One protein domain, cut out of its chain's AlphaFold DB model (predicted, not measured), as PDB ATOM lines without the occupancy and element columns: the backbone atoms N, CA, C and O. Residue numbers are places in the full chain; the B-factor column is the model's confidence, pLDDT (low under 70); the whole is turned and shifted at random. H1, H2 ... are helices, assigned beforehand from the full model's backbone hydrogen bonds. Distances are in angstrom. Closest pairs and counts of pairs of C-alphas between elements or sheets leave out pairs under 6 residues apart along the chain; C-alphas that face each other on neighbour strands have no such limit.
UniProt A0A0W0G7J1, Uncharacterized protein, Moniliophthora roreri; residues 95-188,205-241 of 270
ATOM      1  N   SER A  95     -18.845 -35.164   7.573       93.62
ATOM      2  CA  SER A  95     -18.984 -36.118   6.468       93.62
ATOM      3  C   SER A  95     -19.741 -35.507   5.283       93.62
ATOM      4  O   SER A  95     -19.334 -35.692   4.136       93.62
ATOM      5  N   ARG A  96     -20.793 -34.717   5.548       94.25
ATOM      6  CA  ARG A  96     -21.535 -33.985   4.510       94.25
ATOM      7  C   ARG A  96     -20.665 -32.934   3.816       94.25
ATOM      8  O   ARG A  96     -20.714 -32.860   2.593       94.25
ATOM      9  N   ILE A  97     -19.838 -32.186   4.554       94.94
ATOM     10  CA  ILE A  97     -18.861 -31.254   3.960       94.94
ATOM     11  C   ILE A  97     -17.902 -32.004   3.037       94.94
ATOM     12  O   ILE A  97     -17.753 -31.619   1.882       94.94
ATOM     13  N   ASP A  98     -17.275 -33.079   3.516       95.06
ATOM     14  CA  ASP A  98     -16.277 -33.815   2.734       95.06
ATOM     15  C   ASP A  98     -16.901 -34.432   1.462       95.06
ATOM     16  O   ASP A  98     -16.301 -34.388   0.385       95.06
ATOM     17  N   ALA A  99     -18.142 -34.927   1.547       93.50
ATOM     18  CA  ALA A  99     -18.891 -35.431   0.396       93.50
ATOM     19  C   ALA A  99     -19.235 -34.329  -0.624       93.50
ATOM     20  O   ALA A  99     -19.079 -34.535  -1.830       93.50
ATOM     21  N   GLN A 100     -19.674 -33.156  -0.157       94.19
ATOM     22  CA  GLN A 100     -19.992 -32.025  -1.033       94.19
ATOM     23  C   GLN A 100     -18.735 -31.429  -1.671       94.19
ATOM     24  O   GLN A 100     -18.750 -31.150  -2.864       94.19
ATOM     25  N   LEU A 101     -17.617 -31.353  -0.943       94.31
ATOM     26  CA  LEU A 101     -16.318 -30.956  -1.496       94.31
ATOM     27  C   LEU A 101     -15.845 -31.914  -2.592       94.31
ATOM     28  O   LEU A 101     -15.354 -31.479  -3.631       94.31
ATOM     29  N   ALA A 102     -16.011 -33.227  -2.401       93.06
ATOM     30  CA  ALA A 102     -15.689 -34.201  -3.440       93.06
ATOM     31  C   ALA A 102     -16.563 -34.006  -4.693       93.06
ATOM     32  O   ALA A 102     -16.050 -34.029  -5.814       93.06
ATOM     33  N   ALA A 103     -17.867 -33.768  -4.518       91.38
ATOM     34  CA  ALA A 103     -18.783 -33.492  -5.623       91.38
ATOM     35  C   ALA A 103     -18.477 -32.154  -6.323       91.38
ATOM     36  O   ALA A 103     -18.544 -32.067  -7.550       91.38
ATOM     37  N   GLU A 104     -18.118 -31.124  -5.561       91.50
ATOM     38  CA  GLU A 104     -17.729 -29.803  -6.050       91.50
ATOM     39  C   GLU A 104     -16.448 -29.875  -6.879       91.50
ATOM     40  O   GLU A 104     -16.449 -29.429  -8.025       91.50
ATOM     41  N   ASN A 105     -15.415 -30.558  -6.382       90.69
ATOM     42  CA  ASN A 105     -14.175 -30.797  -7.125       90.69
ATOM     43  C   ASN A 105     -14.438 -31.455  -8.488       90.69
ATOM     44  O   ASN A 105     -13.859 -31.054  -9.497       90.69
ATOM     45  N   LEU A 106     -15.355 -32.429  -8.553       90.31
ATOM     46  CA  LEU A 106     -15.747 -33.051  -9.822       90.31
ATOM     47  C   LEU A 106     -16.470 -32.072 -10.764       90.31
ATOM     48  O   LEU A 106     -16.241 -32.104 -11.972       90.31
ATOM     49  N   ARG A 107     -17.323 -31.183 -10.240       89.25
ATOM     50  CA  ARG A 107     -18.009 -30.151 -11.044       89.25
ATOM     51  C   ARG A 107     -17.035 -29.105 -11.581       89.25
ATOM     52  O   ARG A 107     -17.158 -28.705 -12.737       89.25
ATOM     53  N   VAL A 108     -16.067 -28.694 -10.765       89.06
ATOM     54  CA  VAL A 108     -15.009 -27.747 -11.145       89.06
ATOM     55  C   VAL A 108     -14.127 -28.350 -12.240       89.06
ATOM     56  O   VAL A 108     -13.891 -27.701 -13.257       89.06
ATOM     57  N   LEU A 109     -13.730 -29.622 -12.104       88.00
ATOM     58  CA  LEU A 109     -12.994 -30.354 -13.147       88.00
ATOM     59  C   LEU A 109     -13.771 -30.431 -14.470       88.00
ATOM     60  O   LEU A 109     -13.177 -30.319 -15.541       88.00
ATOM     61  N   ASN A 110     -15.096 -30.563 -14.399       89.69
ATOM     62  CA  ASN A 110     -15.983 -30.589 -15.563       89.69
ATOM     63  C   ASN A 110     -16.393 -29.191 -16.073       89.69
ATOM     64  O   ASN A 110     -17.257 -29.100 -16.942       89.69
ATOM     65  N   GLN A 111     -15.799 -28.107 -15.550       84.50
ATOM     66  CA  GLN A 111     -16.086 -26.708 -15.917       84.50
ATOM     67  C   GLN A 111     -17.552 -26.279 -15.721       84.50
ATOM     68  O   GLN A 111     -18.008 -25.300 -16.309       84.50
ATOM     69  N   SER A 112     -18.305 -27.000 -14.890       79.44
ATOM     70  CA  SER A 112     -19.733 -26.762 -14.663       79.44
ATOM     71  C   SER A 112     -20.039 -26.203 -13.270       79.44
ATOM     72  O   SER A 112     -21.206 -26.116 -12.898       79.44
ATOM     73  N   GLY A 113     -19.017 -25.899 -12.464       78.12
ATOM     74  CA  GLY A 113     -19.165 -25.475 -11.072       78.12
ATOM     75  C   GLY A 113     -18.163 -24.402 -10.658       78.12
ATOM     76  O   GLY A 113     -17.148 -24.193 -11.319       78.12
ATOM     77  N   VAL A 114     -18.476 -23.738  -9.548       83.00
ATOM     78  CA  VAL A 114     -17.611 -22.767  -8.870       83.00
ATOM     79  C   VAL A 114     -17.015 -23.455  -7.647       83.00
ATOM     80  O   VAL A 114     -17.746 -24.160  -6.958       83.00
ATOM     81  N   ASP A 115     -15.719 -23.258  -7.413       88.62
ATOM     82  CA  ASP A 115     -14.994 -23.785  -6.252       88.62
ATOM     83  C   ASP A 115     -15.152 -22.868  -5.027       88.62
ATOM     84  O   ASP A 115     -15.082 -21.644  -5.154       88.62
ATOM     85  N   GLY A 116     -15.332 -23.447  -3.843       90.50
ATOM     86  CA  GLY A 116     -15.470 -22.770  -2.554       90.50
ATOM     87  C   GLY A 116     -16.907 -22.552  -2.060       90.50
ATOM     88  O   GLY A 116     -17.086 -22.064  -0.941       90.50
ATOM     89  N   VAL A 117     -17.937 -22.940  -2.820       92.88
ATOM     90  CA  VAL A 117     -19.349 -22.735  -2.436       92.88
ATOM     91  C   VAL A 117     -19.708 -23.548  -1.193       92.88
ATOM     92  O   VAL A 117     -20.357 -23.026  -0.284       92.88
ATOM     93  N   THR A 118     -19.261 -24.806  -1.106       94.69
ATOM     94  CA  THR A 118     -19.545 -25.658   0.064       94.69
ATOM     95  C   THR A 118     -18.929 -25.082   1.338       94.69
ATOM     96  O   THR A 118     -19.575 -25.069   2.386       94.69
ATOM     97  N   LEU A 119     -17.691 -24.581   1.259       95.50
ATOM     98  CA  LEU A 119     -16.992 -23.999   2.409       95.50
ATOM     99  C   LEU A 119     -17.645 -22.699   2.865       95.50
ATOM    100  O   LEU A 119     -17.822 -22.510   4.066       95.50
ATOM    101  N   LEU A 120     -18.054 -21.851   1.918       95.38
ATOM    102  CA  LEU A 120     -18.795 -20.632   2.220       95.38
ATOM    103  C   LEU A 120     -20.092 -20.958   2.975       95.38
ATOM    104  O   LEU A 120     -20.368 -20.373   4.019       95.38
ATOM    105  N   LEU A 121     -20.876 -21.931   2.501       95.50
ATOM    106  CA  LEU A 121     -22.101 -22.341   3.195       95.50
ATOM    107  C   LEU A 121     -21.817 -22.923   4.583       95.50
ATOM    108  O   LEU A 121     -22.526 -22.598   5.534       95.50
ATOM    109  N   ALA A 122     -20.775 -23.742   4.726       95.69
ATOM    110  CA  ALA A 122     -20.381 -24.294   6.019       95.69
ATOM    111  C   ALA A 122     -19.957 -23.199   7.018       95.69
ATOM    112  O   ALA A 122     -20.302 -23.276   8.205       95.69
ATOM    113  N   GLU A 123     -19.251 -22.163   6.551       95.81
ATOM    114  CA  GLU A 123     -18.926 -20.975   7.345       95.81
ATOM    115  C   GLU A 123     -20.199 -20.242   7.777       95.81
ATOM    116  O   GLU A 123     -20.373 -19.960   8.965       95.81
ATOM    117  N   GLY A 124     -21.128 -20.005   6.850       95.25
ATOM    118  CA  GLY A 124     -22.387 -19.341   7.161       95.25
ATOM    119  C   GLY A 124     -23.242 -20.123   8.169       95.25
ATOM    120  O   GLY A 124     -23.718 -19.547   9.145       95.25
ATOM    121  N   ILE A 125     -23.365 -21.446   8.026       95.12
ATOM    122  CA  ILE A 125     -24.046 -22.298   9.021       95.12
ATOM    123  C   ILE A 125     -23.356 -22.189  10.392       95.12
ATOM    124  O   ILE A 125     -24.017 -22.107  11.427       95.12
ATOM    125  N   SER A 126     -22.022 -22.134  10.423       94.44
ATOM    126  CA  SER A 126     -21.268 -21.964  11.673       94.44
ATOM    127  C   SER A 126     -21.542 -20.607  12.333       94.44
ATOM    128  O   SER A 126     -21.682 -20.532  13.559       94.44
ATOM    129  N   LEU A 127     -21.663 -19.543  11.535       93.75
ATOM    130  CA  LEU A 127     -22.050 -18.215  12.011       93.75
ATOM    131  C   LEU A 127     -23.491 -18.186  12.534       93.75
ATOM    132  O   LEU A 127     -23.720 -17.580  13.578       93.75
ATOM    133  N   ASP A 128     -24.432 -18.891  11.899       92.19
ATOM    134  CA  ASP A 128     -25.813 -19.044  12.387       92.19
ATOM    135  C   ASP A 128     -25.847 -19.712  13.780       92.19
ATOM    136  O   ASP A 128     -26.491 -19.224  14.709       92.19
ATOM    137  N   ILE A 129     -25.036 -20.753  14.010       90.88
ATOM    138  CA  ILE A 129     -24.895 -21.359  15.350       90.88
ATOM    139  C   ILE A 129     -24.352 -20.348  16.370       90.88
ATOM    140  O   ILE A 129     -24.819 -20.292  17.512       90.88
ATOM    141  N   ILE A 130     -23.327 -19.573  15.999       91.38
ATOM    142  CA  ILE A 130     -22.750 -18.545  16.877       91.38
ATOM    143  C   ILE A 130     -23.808 -17.491  17.202       91.38
ATOM    144  O   ILE A 130     -23.955 -17.118  18.367       91.38
ATOM    145  N   HIS A 131     -24.578 -17.065  16.206       90.38
ATOM    146  CA  HIS A 131     -25.676 -16.125  16.358       90.38
ATOM    147  C   HIS A 131     -26.728 -16.631  17.351       90.38
ATOM    148  O   HIS A 131     -27.042 -15.940  18.320       90.38
ATOM    149  N   GLN A 132     -27.194 -17.873  17.198       88.75
ATOM    150  CA  GLN A 132     -28.145 -18.491  18.130       88.75
ATOM    151  C   GLN A 132     -27.592 -18.585  19.559       88.75
ATOM    152  O   GLN A 132     -28.311 -18.344  20.530       88.75
ATOM    153  N   LYS A 133     -26.295 -18.884  19.714       89.69
ATOM    154  CA  LYS A 133     -25.628 -18.878  21.026       89.69
ATOM    155  C   LYS A 133     -25.569 -17.478  21.632       89.69
ATOM    156  O   LYS A 133     -25.768 -17.344  22.838       89.69
ATOM    157  N   LEU A 134     -25.313 -16.449  20.823       89.50
ATOM    158  CA  LEU A 134     -25.310 -15.054  21.265       89.50
ATOM    159  C   LEU A 134     -26.703 -14.596  21.692       89.50
ATOM    160  O   LEU A 134     -26.813 -14.019  22.769       89.50
ATOM    161  N   LEU A 135     -27.745 -14.926  20.921       87.62
ATOM    162  CA  LEU A 135     -29.148 -14.695  21.286       87.62
ATOM    163  C   LEU A 135     -29.495 -15.377  22.612       87.62
ATOM    164  O   LEU A 135     -30.036 -14.768  23.530       87.62
ATOM    165  N   HIS A 136     -29.143 -16.655  22.759       87.62
ATOM    166  CA  HIS A 136     -29.391 -17.358  24.012       87.62
ATOM    167  C   HIS A 136     -28.647 -16.700  25.183       87.62
ATOM    168  O   HIS A 136     -29.192 -16.590  26.281       87.62
ATOM    169  N   PHE A 137     -27.411 -16.246  24.958       85.94
ATOM    170  CA  PHE A 137     -26.612 -15.593  25.986       85.94
ATOM    171  C   PHE A 137     -27.145 -14.193  26.337       85.94
ATOM    172  O   PHE A 137     -27.120 -13.825  27.511       85.94
ATOM    173  N   SER A 138     -27.675 -13.441  25.366       86.00
ATOM    174  CA  SER A 138     -28.270 -12.116  25.584       86.00
ATOM    175  C   SER A 138     -29.582 -12.189  26.374       86.00
ATOM    176  O   SER A 138     -29.843 -11.318  27.205       86.00
ATOM    177  N   LEU A 139     -30.357 -13.266  26.205       86.75
ATOM    178  CA  LEU A 139     -31.611 -13.509  26.930       86.75
ATOM    179  C   LEU A 139     -31.423 -13.914  28.405       86.75
ATOM    180  O   LEU A 139     -32.393 -13.922  29.172       86.75
ATOM    181  N   GLN A 140     -30.206 -14.261  28.839       87.19
ATOM    182  CA  GLN A 140     -29.955 -14.644  30.230       87.19
ATOM    183  C   GLN A 140     -30.125 -13.440  31.170       87.19
ATOM    184  O   GLN A 140     -29.414 -12.441  31.083       87.19
ATOM    185  N   LYS A 141     -31.051 -13.548  32.131       79.69
ATOM    186  CA  LYS A 141     -31.245 -12.527  33.173       79.69
ATOM    187  C   LYS A 141     -30.076 -12.552  34.169       79.69
ATOM    188  O   LYS A 141     -29.590 -13.622  34.524       79.69
ATOM    189  N   ASN A 142     -29.684 -11.379  34.675       79.81
ATOM    190  CA  ASN A 142     -28.643 -11.195  35.704       79.81
ATOM    191  C   ASN A 142     -27.227 -11.630  35.279       79.81
ATOM    192  O   ASN A 142     -26.538 -12.358  35.998       79.81
ATOM    193  N   LEU A 143     -26.763 -11.163  34.118       82.75
ATOM    194  CA  LEU A 143     -25.374 -11.359  33.706       82.75
ATOM    195  C   LEU A 143     -24.412 -10.597  34.625       82.75
ATOM    196  O   LEU A 143     -24.592  -9.414  34.915       82.75
ATOM    197  N   SER A 144     -23.347 -11.273  35.056       89.38
ATOM    198  CA  SER A 144     -22.242 -10.607  35.745       89.38
ATOM    199  C   SER A 144     -21.541  -9.618  34.808       89.38
ATOM    200  O   SER A 144     -21.549  -9.789  33.587       89.38
ATOM    201  N   LYS A 145     -20.869  -8.606  35.373       88.44
ATOM    202  CA  LYS A 145     -20.122  -7.605  34.591       88.44
ATOM    203  C   LYS A 145     -19.127  -8.245  33.611       88.44
ATOM    204  O   LYS A 145     -19.112  -7.897  32.438       88.44
ATOM    205  N   SER A 146     -18.378  -9.250  34.070       90.44
ATOM    206  CA  SER A 146     -17.430  -9.994  33.229       90.44
ATOM    207  C   SER A 146     -18.115 -10.735  32.070       90.44
ATOM    208  O   SER A 146     -17.602 -10.734  30.954       90.44
ATOM    209  N   ARG A 147     -19.302 -11.321  32.290       89.44
ATOM    210  CA  ARG A 147     -20.068 -11.976  31.216       89.44
ATOM    211  C   ARG A 147     -20.630 -10.977  30.206       89.44
ATOM    212  O   ARG A 147     -20.644 -11.278  29.018       89.44
ATOM    213  N   MET A 148     -21.040  -9.788  30.650       87.25
ATOM    214  CA  MET A 148     -21.461  -8.717  29.738       87.25
ATOM    215  C   MET A 148     -20.306  -8.227  28.856       87.25
ATOM    216  O   MET A 148     -20.497  -8.031  27.658       87.25
ATOM    217  N   GLU A 149     -19.101  -8.086  29.413       89.88
ATOM    218  CA  GLU A 149     -17.898  -7.745  28.638       89.88
ATOM    219  C   GLU A 149     -17.558  -8.841  27.616       89.88
ATOM    220  O   GLU A 149     -17.304  -8.542  26.448       89.88
ATOM    221  N   GLN A 150     -17.635 -10.118  28.010       89.88
ATOM    222  CA  GLN A 150     -17.460 -11.247  27.090       89.88
ATOM    223  C   GLN A 150     -18.488 -11.233  25.955       89.88
ATOM    224  O   GLN A 150     -18.114 -11.434  24.800       89.88
ATOM    225  N   LEU A 151     -19.759 -10.956  26.263       88.81
ATOM    226  CA  LEU A 151     -20.819 -10.825  25.265       88.81
ATOM    227  C   LEU A 151     -20.532  -9.670  24.294       88.81
ATOM    228  O   LEU A 151     -20.672  -9.842  23.086       88.81
ATOM    229  N   GLY A 152     -20.071  -8.522  24.797       88.25
ATOM    230  CA  GLY A 152     -19.655  -7.389  23.967       88.25
ATOM    231  C   GLY A 152     -18.520  -7.751  23.003       88.25
ATOM    232  O   GLY A 152     -18.634  -7.531  21.798       88.25
ATOM    233  N   CYS A 153     -17.461  -8.387  23.509       90.06
ATOM    234  CA  CYS A 153     -16.348  -8.869  22.688       90.06
ATOM    235  C   CYS A 153     -16.790  -9.913  21.651       90.06
ATOM    236  O   CYS A 153     -16.327  -9.884  20.510       90.06
ATOM    237  N   ALA A 154     -17.684 -10.829  22.029       90.56
ATOM    238  CA  ALA A 154     -18.198 -11.853  21.128       90.56
ATOM    239  C   ALA A 154     -19.070 -11.246  20.015       90.56
ATOM    240  O   ALA A 154     -18.908 -11.617  18.855       90.56
ATOM    241  N   ARG A 155     -19.910 -10.252  20.336       89.88
ATOM    242  CA  ARG A 155     -20.699  -9.490  19.353       89.88
ATOM    243  C   ARG A 155     -19.814  -8.743  18.355       89.88
ATOM    244  O   ARG A 155     -20.089  -8.773  17.161       89.88
ATOM    245  N   LEU A 156     -18.739  -8.102  18.821       89.25
ATOM    246  CA  LEU A 156     -17.791  -7.409  17.940       89.25
ATOM    247  C   LEU A 156     -17.123  -8.371  16.951       89.25
ATOM    248  O   LEU A 156     -17.078  -8.082  15.758       89.25
ATOM    249  N   LYS A 157     -16.655  -9.529  17.433       91.94
ATOM    250  CA  LYS A 157     -16.062 -10.568  16.577       91.94
ATOM    251  C   LYS A 157     -17.066 -11.121  15.573       91.94
ATOM    252  O   LYS A 157     -16.743 -11.223  14.396       91.94
ATOM    253  N   TYR A 158     -18.281 -11.422  16.027       91.62
ATOM    254  CA  TYR A 158     -19.355 -11.896  15.160       91.62
ATOM    255  C   TYR A 158     -19.649 -10.893  14.039       91.62
ATOM    256  O   TYR A 158     -19.660 -11.276  12.879       91.62
ATOM    257  N   ASN A 159     -19.773  -9.599  14.346       89.19
ATOM    258  CA  ASN A 159     -19.996  -8.568  13.325       89.19
ATOM    259  C   ASN A 159     -18.887  -8.494  12.279       89.19
ATOM    260  O   ASN A 159     -19.173  -8.329  11.097       89.19
ATOM    261  N   GLN A 160     -17.630  -8.608  12.710       90.56
ATOM    262  CA  GLN A 160     -16.498  -8.639  11.786       90.56
ATOM    263  C   GLN A 160     -16.605  -9.842  10.846       90.56
ATOM    264  O   GLN A 160     -16.476  -9.682   9.638       90.56
ATOM    265  N   GLN A 161     -16.920 -11.021  11.387       92.12
ATOM    266  CA  GLN A 161     -17.087 -12.233  10.587       92.12
ATOM    267  C   GLN A 161     -18.289 -12.147   9.641       92.12
ATOM    268  O   GLN A 161     -18.164 -12.509   8.481       92.12
ATOM    269  N   VAL A 162     -19.428 -11.612  10.093       91.00
ATOM    270  CA  VAL A 162     -20.614 -11.408   9.245       91.00
ATOM    271  C   VAL A 162     -20.322 -10.442   8.103       91.00
ATOM    272  O   VAL A 162     -20.775 -10.678   6.987       91.00
ATOM    273  N   ALA A 163     -19.555  -9.374   8.345       89.06
ATOM    274  CA  ALA A 163     -19.161  -8.444   7.292       89.06
ATOM    275  C   ALA A 163     -18.284  -9.134   6.231       89.06
ATOM    276  O   ALA A 163     -18.603  -9.068   5.045       89.06
ATOM    277  N   THR A 164     -17.245  -9.864   6.651       92.25
ATOM    278  CA  THR A 164     -16.377 -10.638   5.743       92.25
ATOM    279  C   THR A 164     -17.149 -11.729   4.995       92.25
ATOM    280  O   THR A 164     -16.952 -11.943   3.796       92.25
ATOM    281  N   PHE A 165     -18.078 -12.393   5.679       93.00
ATOM    282  CA  PHE A 165     -18.957 -13.385   5.077       93.00
ATOM    283  C   PHE A 165     -19.881 -12.750   4.031       93.00
ATOM    284  O   PHE A 165     -20.001 -13.272   2.928       93.00
ATOM    285  N   ALA A 166     -20.486 -11.597   4.323       89.94
ATOM    286  CA  ALA A 166     -21.356 -10.890   3.385       89.94
ATOM    287  C   ALA A 166     -20.608 -10.427   2.121       89.94
ATOM    288  O   ALA A 166     -21.160 -10.505   1.019       89.94
ATOM    289  N   GLU A 167     -19.354  -9.983   2.256       90.62
ATOM    290  CA  GLU A 167     -18.475  -9.681   1.117       90.62
ATOM    291  C   GLU A 167     -18.222 -10.932   0.265       90.62
ATOM    292  O   GLU A 167     -18.363 -10.893  -0.959       90.62
ATOM    293  N   SER A 168     -17.941 -12.063   0.916       92.06
ATOM    294  CA  SER A 168     -17.731 -13.348   0.242       92.06
ATOM    295  C   SER A 168     -18.998 -13.803  -0.490       92.06
ATOM    296  O   SER A 168     -18.958 -14.067  -1.688       92.06
ATOM    297  N   VAL A 169     -20.154 -13.785   0.175       91.00
ATOM    298  CA  VAL A 169     -21.462 -14.097  -0.425       91.00
ATOM    299  C   VAL A 169     -21.753 -13.213  -1.638       91.00
ATOM    300  O   VAL A 169     -22.218 -13.716  -2.656       91.00
ATOM    301  N   SER A 170     -21.432 -11.920  -1.569       90.12
ATOM    302  CA  SER A 170     -21.637 -10.987  -2.688       90.12
ATOM    303  C   SER A 170     -20.749 -11.308  -3.895       90.12
ATOM    304  O   SER A 170     -21.168 -11.103  -5.032       90.12
ATOM    305  N   SER A 171     -19.545 -11.837  -3.653       90.62
ATOM    306  CA  SER A 171     -18.621 -12.295  -4.698       90.62
ATOM    307  C   SER A 171     -19.125 -13.560  -5.401       90.62
ATOM    308  O   SER A 171     -19.119 -13.636  -6.629       90.62
ATOM    309  N   PHE A 172     -19.614 -14.540  -4.634       88.56
ATOM    310  CA  PHE A 172     -20.121 -15.807  -5.175       88.56
ATOM    311  C   PHE A 172     -21.511 -15.679  -5.811       88.56
ATOM    312  O   PHE A 172     -21.819 -16.366  -6.783       88.56
ATOM    313  N   PHE A 173     -22.353 -14.790  -5.281       89.94
ATOM    314  CA  PHE A 173     -23.757 -14.666  -5.660       89.94
ATOM    315  C   PHE A 173     -24.142 -13.197  -5.890       89.94
ATOM    316  O   PHE A 173     -24.890 -12.605  -5.104       89.94
ATOM    317  N   PRO A 174     -23.696 -12.588  -6.999       88.62
ATOM    318  CA  PRO A 174     -23.904 -11.162  -7.253       88.62
ATOM    319  C   PRO A 174     -25.388 -10.772  -7.339       88.62
ATOM    320  O   PRO A 174     -25.761  -9.652  -6.995       88.62
ATOM    321  N   LEU A 175     -26.267 -11.700  -7.736       88.44
ATOM    322  CA  LEU A 175     -27.713 -11.461  -7.812       88.44
ATOM    323  C   LEU A 175     -28.365 -11.240  -6.436       88.44
ATOM    324  O   LEU A 175     -29.437 -10.638  -6.368       88.44
ATOM    325  N   ILE A 176     -27.725 -11.670  -5.342       86.75
ATOM    326  CA  ILE A 176     -28.200 -11.411  -3.975       86.75
ATOM    327  C   ILE A 176     -28.118  -9.925  -3.633       86.75
ATOM    328  O   ILE A 176     -28.951  -9.433  -2.876       86.75
ATOM    329  N   ILE A 177     -27.148  -9.192  -4.187       86.38
ATOM    330  CA  ILE A 177     -26.893  -7.786  -3.834       86.38
ATOM    331  C   ILE A 177     -28.162  -6.945  -4.024       86.38
ATOM    332  O   ILE A 177     -28.511  -6.146  -3.158       86.38
ATOM    333  N   LEU A 178     -28.915  -7.202  -5.098       85.50
ATOM    334  CA  LEU A 178     -30.183  -6.524  -5.375       85.50
ATOM    335  C   LEU A 178     -31.235  -6.774  -4.282       85.50
ATOM    336  O   LEU A 178     -31.979  -5.861  -3.922       85.50
ATOM    337  N   LEU A 179     -31.279  -7.990  -3.725       81.75
ATOM    338  CA  LEU A 179     -32.156  -8.321  -2.602       81.75
ATOM    339  C   LEU A 179     -31.686  -7.657  -1.307       81.75
ATOM    340  O   LEU A 179     -32.511  -7.096  -0.590       81.75
ATOM    341  N   ILE A 180     -30.377  -7.661  -1.035       79.44
ATOM    342  CA  ILE A 180     -29.789  -6.991   0.137       79.44
ATOM    343  C   ILE A 180     -30.131  -5.501   0.118       79.44
ATOM    344  O   ILE A 180     -30.515  -4.926   1.137       79.44
ATOM    345  N   GLU A 181     -29.992  -4.852  -1.037       82.69
ATOM    346  CA  GLU A 181     -30.298  -3.433  -1.192       82.69
ATOM    347  C   GLU A 181     -31.790  -3.130  -1.042       82.69
ATOM    348  O   GLU A 181     -32.150  -2.115  -0.440       82.69
ATOM    349  N   ALA A 182     -32.661  -3.993  -1.572       79.06
ATOM    350  CA  ALA A 182     -34.105  -3.862  -1.408       79.06
ATOM    351  C   ALA A 182     -34.518  -3.987   0.068       79.06
ATOM    352  O   ALA A 182     -35.320  -3.185   0.553       79.06
ATOM    353  N   ASP A 183     -33.922  -4.932   0.797       72.69
ATOM    354  CA  ASP A 183     -34.238  -5.182   2.203       72.69
ATOM    355  C   ASP A 183     -33.721  -4.055   3.113       72.69
ATOM    356  O   ASP A 183     -34.459  -3.523   3.946       72.69
ATOM    357  N   LYS A 184     -32.504  -3.554   2.850       73.38
ATOM    358  CA  LYS A 184     -31.966  -2.358   3.523       73.38
ATOM    359  C   LYS A 184     -32.893  -1.152   3.366       73.38
ATOM    360  O   LYS A 184     -33.149  -0.456   4.346       73.38
ATOM    361  N   LYS A 185     -33.424  -0.905   2.160       68.06
ATOM    362  CA  LYS A 185     -34.353   0.212   1.893       68.06
ATOM    363  C   LYS A 185     -35.678   0.070   2.650       68.06
ATOM    364  O   LYS A 185     -36.225   1.082   3.081       68.06
ATOM    365  N   SER A 186     -36.156  -1.158   2.850       62.81
ATOM    366  CA  SER A 186     -37.349  -1.458   3.653       62.81
ATOM    367  C   SER A 186     -37.117  -1.200   5.152       62.81
ATOM    368  O   SER A 186     -37.922  -0.536   5.808       62.81
ATOM    369  N   SER A 187     -35.972  -1.632   5.696       55.91
ATOM    370  CA  SER A 187     -35.659  -1.509   7.130       55.91
ATOM    371  C   SER A 187     -35.347  -0.083   7.615       55.91
ATOM    372  O   SER A 187     -35.427   0.184   8.817       55.91
ATOM    373  N   TYR A 188     -35.027   0.862   6.721       52.78
ATOM    374  CA  TYR A 188     -34.802   2.268   7.103       52.78
ATOM    375  C   TYR A 188     -36.046   2.942   7.706       52.78
ATOM    376  O   TYR A 188     -35.909   3.912   8.450       52.78
ATOM    377  N   PRO A 205     -29.177 -19.399   1.923       90.44
ATOM    378  CA  PRO A 205     -30.304 -19.877   1.126       90.44
ATOM    379  C   PRO A 205     -31.574 -20.160   1.952       90.44
ATOM    380  O   PRO A 205     -32.664 -19.801   1.512       90.44
ATOM    381  N   SER A 206     -31.462 -20.694   3.171       90.56
ATOM    382  CA  SER A 206     -32.596 -20.973   4.065       90.56
ATOM    383  C   SER A 206     -33.460 -19.759   4.433       90.56
ATOM    384  O   SER A 206     -34.604 -19.937   4.845       90.56
ATOM    385  N   TYR A 207     -32.940 -18.533   4.316       86.88
ATOM    386  CA  TYR A 207     -33.695 -17.301   4.602       86.88
ATOM    387  C   TYR A 207     -34.515 -16.806   3.408       86.88
ATOM    388  O   TYR A 207     -35.294 -15.858   3.531       86.88
ATOM    389  N   PHE A 208     -34.342 -17.423   2.242       88.38
ATOM    390  CA  PHE A 208     -35.047 -17.059   1.028       88.38
ATOM    391  C   PHE A 208     -36.186 -18.042   0.754       88.38
ATOM    392  O   PHE A 208     -36.076 -19.244   0.986       88.38
ATOM    393  N   ASP A 209     -37.295 -17.517   0.239       88.56
ATOM    394  CA  ASP A 209     -38.380 -18.337  -0.287       88.56
ATOM    395  C   ASP A 209     -37.995 -18.961  -1.643       88.56
ATOM    396  O   ASP A 209     -37.033 -18.555  -2.305       88.56
ATOM    397  N   SER A 210     -38.784 -19.936  -2.097       87.31
ATOM    398  CA  SER A 210     -38.527 -20.628  -3.364       87.31
ATOM    399  C   SER A 210     -38.553 -19.697  -4.584       87.31
ATOM    400  O   SER A 210     -37.895 -19.989  -5.581       87.31
ATOM    401  N   GLN A 211     -39.275 -18.569  -4.537       87.44
ATOM    402  CA  GLN A 211     -39.304 -17.604  -5.643       87.44
ATOM    403  C   GLN A 211     -37.978 -16.840  -5.734       87.44
ATOM    404  O   GLN A 211     -37.413 -16.699  -6.822       87.44
ATOM    405  N   LYS A 212     -37.439 -16.410  -4.591       86.69
ATOM    406  CA  LYS A 212     -36.130 -15.765  -4.468       86.69
ATOM    407  C   LYS A 212     -34.996 -16.727  -4.809       86.69
ATOM    408  O   LYS A 212     -34.042 -16.305  -5.457       86.69
ATOM    409  N   HIS A 213     -35.122 -18.019  -4.484       87.69
ATOM    410  CA  HIS A 213     -34.159 -19.027  -4.947       87.69
ATOM    411  C   HIS A 213     -34.067 -19.076  -6.469       87.69
ATOM    412  O   HIS A 213     -32.965 -19.138  -7.004       87.69
ATOM    413  N   VAL A 214     -35.201 -19.018  -7.172       87.50
ATOM    414  CA  VAL A 214     -35.214 -18.996  -8.642       87.50
ATOM    415  C   VAL A 214     -34.664 -17.677  -9.175       87.50
ATOM    416  O   VAL A 214     -33.821 -17.692 -10.071       87.50
ATOM    417  N   ALA A 215     -35.092 -16.548  -8.606       86.94
ATOM    418  CA  ALA A 215     -34.652 -15.222  -9.029       86.94
ATOM    419  C   ALA A 215     -33.132 -15.022  -8.878       86.94
ATOM    420  O   ALA A 215     -32.510 -14.381  -9.726       86.94
ATOM    421  N   CYS A 216     -32.527 -15.604  -7.839       86.00
ATOM    422  CA  CYS A 216     -31.093 -15.509  -7.557       86.00
ATOM    423  C   CYS A 216     -30.281 -16.731  -8.009       86.00
ATOM    424  O   CYS A 216     -29.091 -16.790  -7.713       86.00
ATOM    425  N   GLN A 217     -30.894 -17.687  -8.719       88.25
ATOM    426  CA  GLN A 217     -30.241 -18.909  -9.217       88.25
ATOM    427  C   GLN A 217     -29.574 -19.758  -8.113       88.25
ATOM    428  O   GLN A 217     -28.484 -20.302  -8.279       88.25
ATOM    429  N   MET A 218     -30.234 -19.875  -6.961       89.38
ATOM    430  CA  MET A 218     -29.702 -20.517  -5.753       89.38
ATOM    431  C   MET A 218     -30.172 -21.951  -5.533       89.38
ATOM    432  O   MET A 218     -29.879 -22.520  -4.490       89.38
ATOM    433  N   GLN A 219     -30.913 -22.557  -6.455       90.75
ATOM    434  CA  GLN A 219     -31.572 -23.845  -6.195       90.75
ATOM    435  C   GLN A 219     -30.567 -24.942  -5.814       90.75
ATOM    436  O   GLN A 219     -30.790 -25.697  -4.872       90.75
ATOM    437  N   GLN A 220     -29.427 -24.996  -6.509       89.88
ATOM    438  CA  GLN A 220     -28.366 -25.959  -6.198       89.88
ATOM    439  C   GLN A 220     -27.689 -25.651  -4.857       89.88
ATOM    440  O   GLN A 220     -27.388 -26.560  -4.091       89.88
ATOM    441  N   VAL A 221     -27.480 -24.370  -4.564       92.00
ATOM    442  CA  VAL A 221     -26.849 -23.883  -3.330       92.00
ATOM    443  C   VAL A 221     -27.737 -24.185  -2.122       92.00
ATOM    444  O   VAL A 221     -27.246 -24.648  -1.099       92.00
ATOM    445  N   ALA A 222     -29.050 -24.002  -2.266       93.62
ATOM    446  CA  ALA A 222     -30.042 -24.351  -1.258       93.62
ATOM    447  C   ALA A 222     -30.066 -25.859  -0.976       93.62
ATOM    448  O   ALA A 222     -30.177 -26.256   0.181       93.62
ATOM    449  N   GLN A 223     -29.899 -26.703  -2.002       93.75
ATOM    450  CA  GLN A 223     -29.784 -28.149  -1.799       93.75
ATOM    451  C   GLN A 223     -28.504 -28.521  -1.040       93.75
ATOM    452  O   GLN A 223     -28.552 -29.348  -0.134       93.75
ATOM    453  N   ILE A 224     -27.369 -27.897  -1.376       94.38
ATOM    454  CA  ILE A 224     -26.112 -28.115  -0.644       94.38
ATOM    455  C   ILE A 224     -26.289 -27.699   0.820       94.38
ATOM    456  O   ILE A 224     -25.937 -28.463   1.714       94.38
ATOM    457  N   GLU A 225     -26.876 -26.527   1.083       95.44
ATOM    458  CA  GLU A 225     -27.156 -26.084   2.451       95.44
ATOM    459  C   GLU A 225     -28.075 -27.067   3.185       95.44
ATOM    460  O   GLU A 225     -27.804 -27.401   4.336       95.44
ATOM    461  N   HIS A 226     -29.131 -27.555   2.534       94.88
ATOM    462  CA  HIS A 226     -30.041 -28.538   3.113       94.88
ATOM    463  C   HIS A 226     -29.293 -29.803   3.558       94.88
ATOM    464  O   HIS A 226     -29.431 -30.226   4.704       94.88
ATOM    465  N   ASP A 227     -28.451 -30.368   2.690       94.81
ATOM    466  CA  ASP A 227     -27.666 -31.569   3.001       94.81
ATOM    467  C   ASP A 227     -26.674 -31.325   4.153       94.81
ATOM    468  O   ASP A 227     -26.448 -32.199   4.994       94.81
ATOM    469  N   LEU A 228     -26.085 -30.126   4.207       96.50
ATOM    470  CA  LEU A 228     -25.216 -29.707   5.304       96.50
ATOM    471  C   LEU A 228     -26.004 -29.566   6.618       96.50
ATOM    472  O   LEU A 228     -25.574 -30.089   7.647       96.50
ATOM    473  N   ARG A 229     -27.178 -28.926   6.601       95.50
ATOM    474  CA  ARG A 229     -28.043 -28.783   7.784       95.50
ATOM    475  C   ARG A 229     -28.575 -30.121   8.283       95.50
ATOM    476  O   ARG A 229     -28.708 -30.295   9.491       95.50
ATOM    477  N   GLU A 230     -28.824 -31.079   7.396       94.25
ATOM    478  CA  GLU A 230     -29.171 -32.448   7.785       94.25
ATOM    479  C   GLU A 230     -28.037 -33.085   8.608       94.25
ATOM    480  O   GLU A 230     -28.273 -33.602   9.699       94.25
ATOM    481  N   GLY A 231     -26.786 -32.971   8.141       94.00
ATOM    482  CA  GLY A 231     -25.622 -33.454   8.893       94.00
ATOM    483  C   GLY A 231     -25.434 -32.742  10.235       94.00
ATOM    484  O   GLY A 231     -25.142 -33.377  11.246       94.00
ATOM    485  N   GLN A 232     -25.668 -31.429  10.270       94.69
ATOM    486  CA  GLN A 232     -25.648 -30.647  11.506       94.69
ATOM    487  C   GLN A 232     -26.728 -31.102  12.498       94.69
ATOM    488  O   GLN A 232     -26.460 -31.216  13.693       94.69
ATOM    489  N   ALA A 233     -27.948 -31.358  12.021       93.12
ATOM    490  CA  ALA A 233     -29.043 -31.835  12.857       93.12
ATOM    491  C   ALA A 233     -28.705 -33.193  13.484       93.12
ATOM    492  O   ALA A 233     -28.945 -33.389  14.676       93.12
ATOM    493  N   ASN A 234     -28.081 -34.089  12.716       92.56
ATOM    494  CA  ASN A 234     -27.619 -35.381  13.216       92.56
ATOM    495  C   ASN A 234     -26.580 -35.225  14.337       92.56
ATOM    496  O   ASN A 234     -26.737 -35.837  15.394       92.56
ATOM    497  N   ASP A 235     -25.581 -34.356  14.156       92.25
ATOM    498  CA  ASP A 235     -24.558 -34.092  15.179       92.25
ATOM    499  C   ASP A 235     -25.175 -33.524  16.470       92.25
ATOM    500  O   ASP A 235     -24.819 -33.932  17.579       92.25
ATOM    501  N   LEU A 236     -26.136 -32.601  16.340       90.69
ATOM    502  CA  LEU A 236     -26.842 -32.014  17.483       90.69
ATOM    503  C   LEU A 236     -27.713 -33.043  18.213       90.69
ATOM    504  O   LEU A 236     -27.746 -33.056  19.446       90.69
ATOM    505  N   LEU A 237     -28.403 -33.916  17.479       90.94
ATOM    506  CA  LEU A 237     -29.191 -35.001  18.064       90.94
ATOM    507  C   LEU A 237     -28.299 -35.975  18.832       90.94
ATOM    508  O   LEU A 237     -28.622 -36.336  19.966       90.94
ATOM    509  N   GLU A 238     -27.159 -36.352  18.255       89.06
ATOM    510  CA  GLU A 238     -26.199 -37.222  18.924       89.06
ATOM    511  C   GLU A 238     -25.646 -36.562  20.198       89.06
ATOM    512  O   GLU A 238     -25.569 -37.193  21.256       89.06
ATOM    513  N   GLU A 239     -25.330 -35.265  20.150       89.31
ATOM    514  CA  GLU A 239     -24.897 -34.515  21.328       89.31
ATOM    515  C   GLU A 239     -25.961 -34.531  22.440       89.31
ATOM    516  O   GLU A 239     -25.638 -34.786  23.608       89.31
ATOM    517  N   VAL A 240     -27.229 -34.293  22.098       90.44
ATOM    518  CA  VAL A 240     -28.346 -34.340  23.054       90.44
ATOM    519  C   VAL A 240     -28.474 -35.732  23.670       90.44
ATOM    520  O   VAL A 240     -28.548 -35.848  24.896       90.44
ATOM    521  N   GLN A 241     -28.424 -36.792  22.859       87.00
ATOM    522  CA  GLN A 241     -28.477 -38.173  23.346       87.00
ATOM    523  C   GLN A 241     -27.336 -38.474  24.324       87.00
ATOM    524  O   GLN A 241     -27.580 -38.956  25.434       87.00
TER     525      GLN A 241
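AT A GLANCE: This is residues 95 to 188 and 205 to 241 of the 270 residues of an uncharacterized protein of Moniliophthora roreri (UniProt A0A0W0G7J1). A long helical hairpin, H2 and H3 side by side and running opposite ways, makes much of the length; H6 meets H2 near the first ends of both and slants away from it like the second arm of a V, and H1 packs on both near the point of that V. H4 follows the last end of H3, and residues 181 to 188, of which 181 to 187 belong to H4, stick out; the short H5 sits near the first ends of H4 and H6, and residues 233 to 241 of H6 stick out too. The printed part has 131 residues, with six named helices in the order H1 to H6 and no named strand: the class is all helix. It is only just loose, close to compact, with a radius of gyration of the C-alphas of 17.3 A, and a flat outline spanning 55 by 44 by 23 A.

HOW THE PARTS SIT: H1, residues 95 to 109, and H2, residues 117 to 138, touch and form a helical hairpin; their closest C-alphas, those of Leu 101 and Thr 118, are 6.4 A apart. They run opposite ways at a shallow tilt of 33 degrees, only just short of steep. H2 is the hub, touching three helices. H3, residues 145 to 172, forms a second helical hairpin with H2, opposite ways at a shallow tilt of 25 degrees, the closest C-alphas being those of Gly 124 and Phe 165 at 7.2 A. H4, residues 175 to 187, is close to H3 but not clearly touching, with C-alphas 170 and 177 closest at 6.3 A. H5, residues 210 to 215, is close to H4 but not clearly touching, with C-alphas 175 and 215 closest at 8.0 A. H6, residues 219 to 241, touches H2 with residues 221 to 229 alone, the same way at a steep tilt of 48 degrees; C-alphas 121 and 225 are closest at 6.3 A. H6 touches H1 with residues 224 to 231 alone, opposite ways at a shallow tilt of 20 degrees; C-alphas 96 and 228 are closest at 5.7 A. H3 and H6 are apart. Every O i to N i+4 pair is within hydrogen-bond range in H1, H2, H3, H5 and H6, and 8 of 9 in H4.

IN THESE COORDINATES: H1 begins at C-alpha 95, (-18.984, -36.118, 6.468), and is 21.3 A long. H2 is 31.3 A long, and H3, the longest, 40.6 A from C-alpha 145 at (-20.122, -7.605, 34.591). H4 measures 19.6 A. H6 is 33.0 A long and ends at C-alpha 241, (-28.477, -38.173, 23.346).

THE WHOLE: The two C-alphas farthest apart are those of Asn 110 and Asn 142, 56.3 A. Residues 189 to 204 are not printed, and C-alphas 188 and 205 are 23.4 A apart across the cut. Of the links printed whole, H3 to H4 and H5 to H6 are tight. Mean pLDDT of the printed part is 88.8; residues 185 to 188 are under 70.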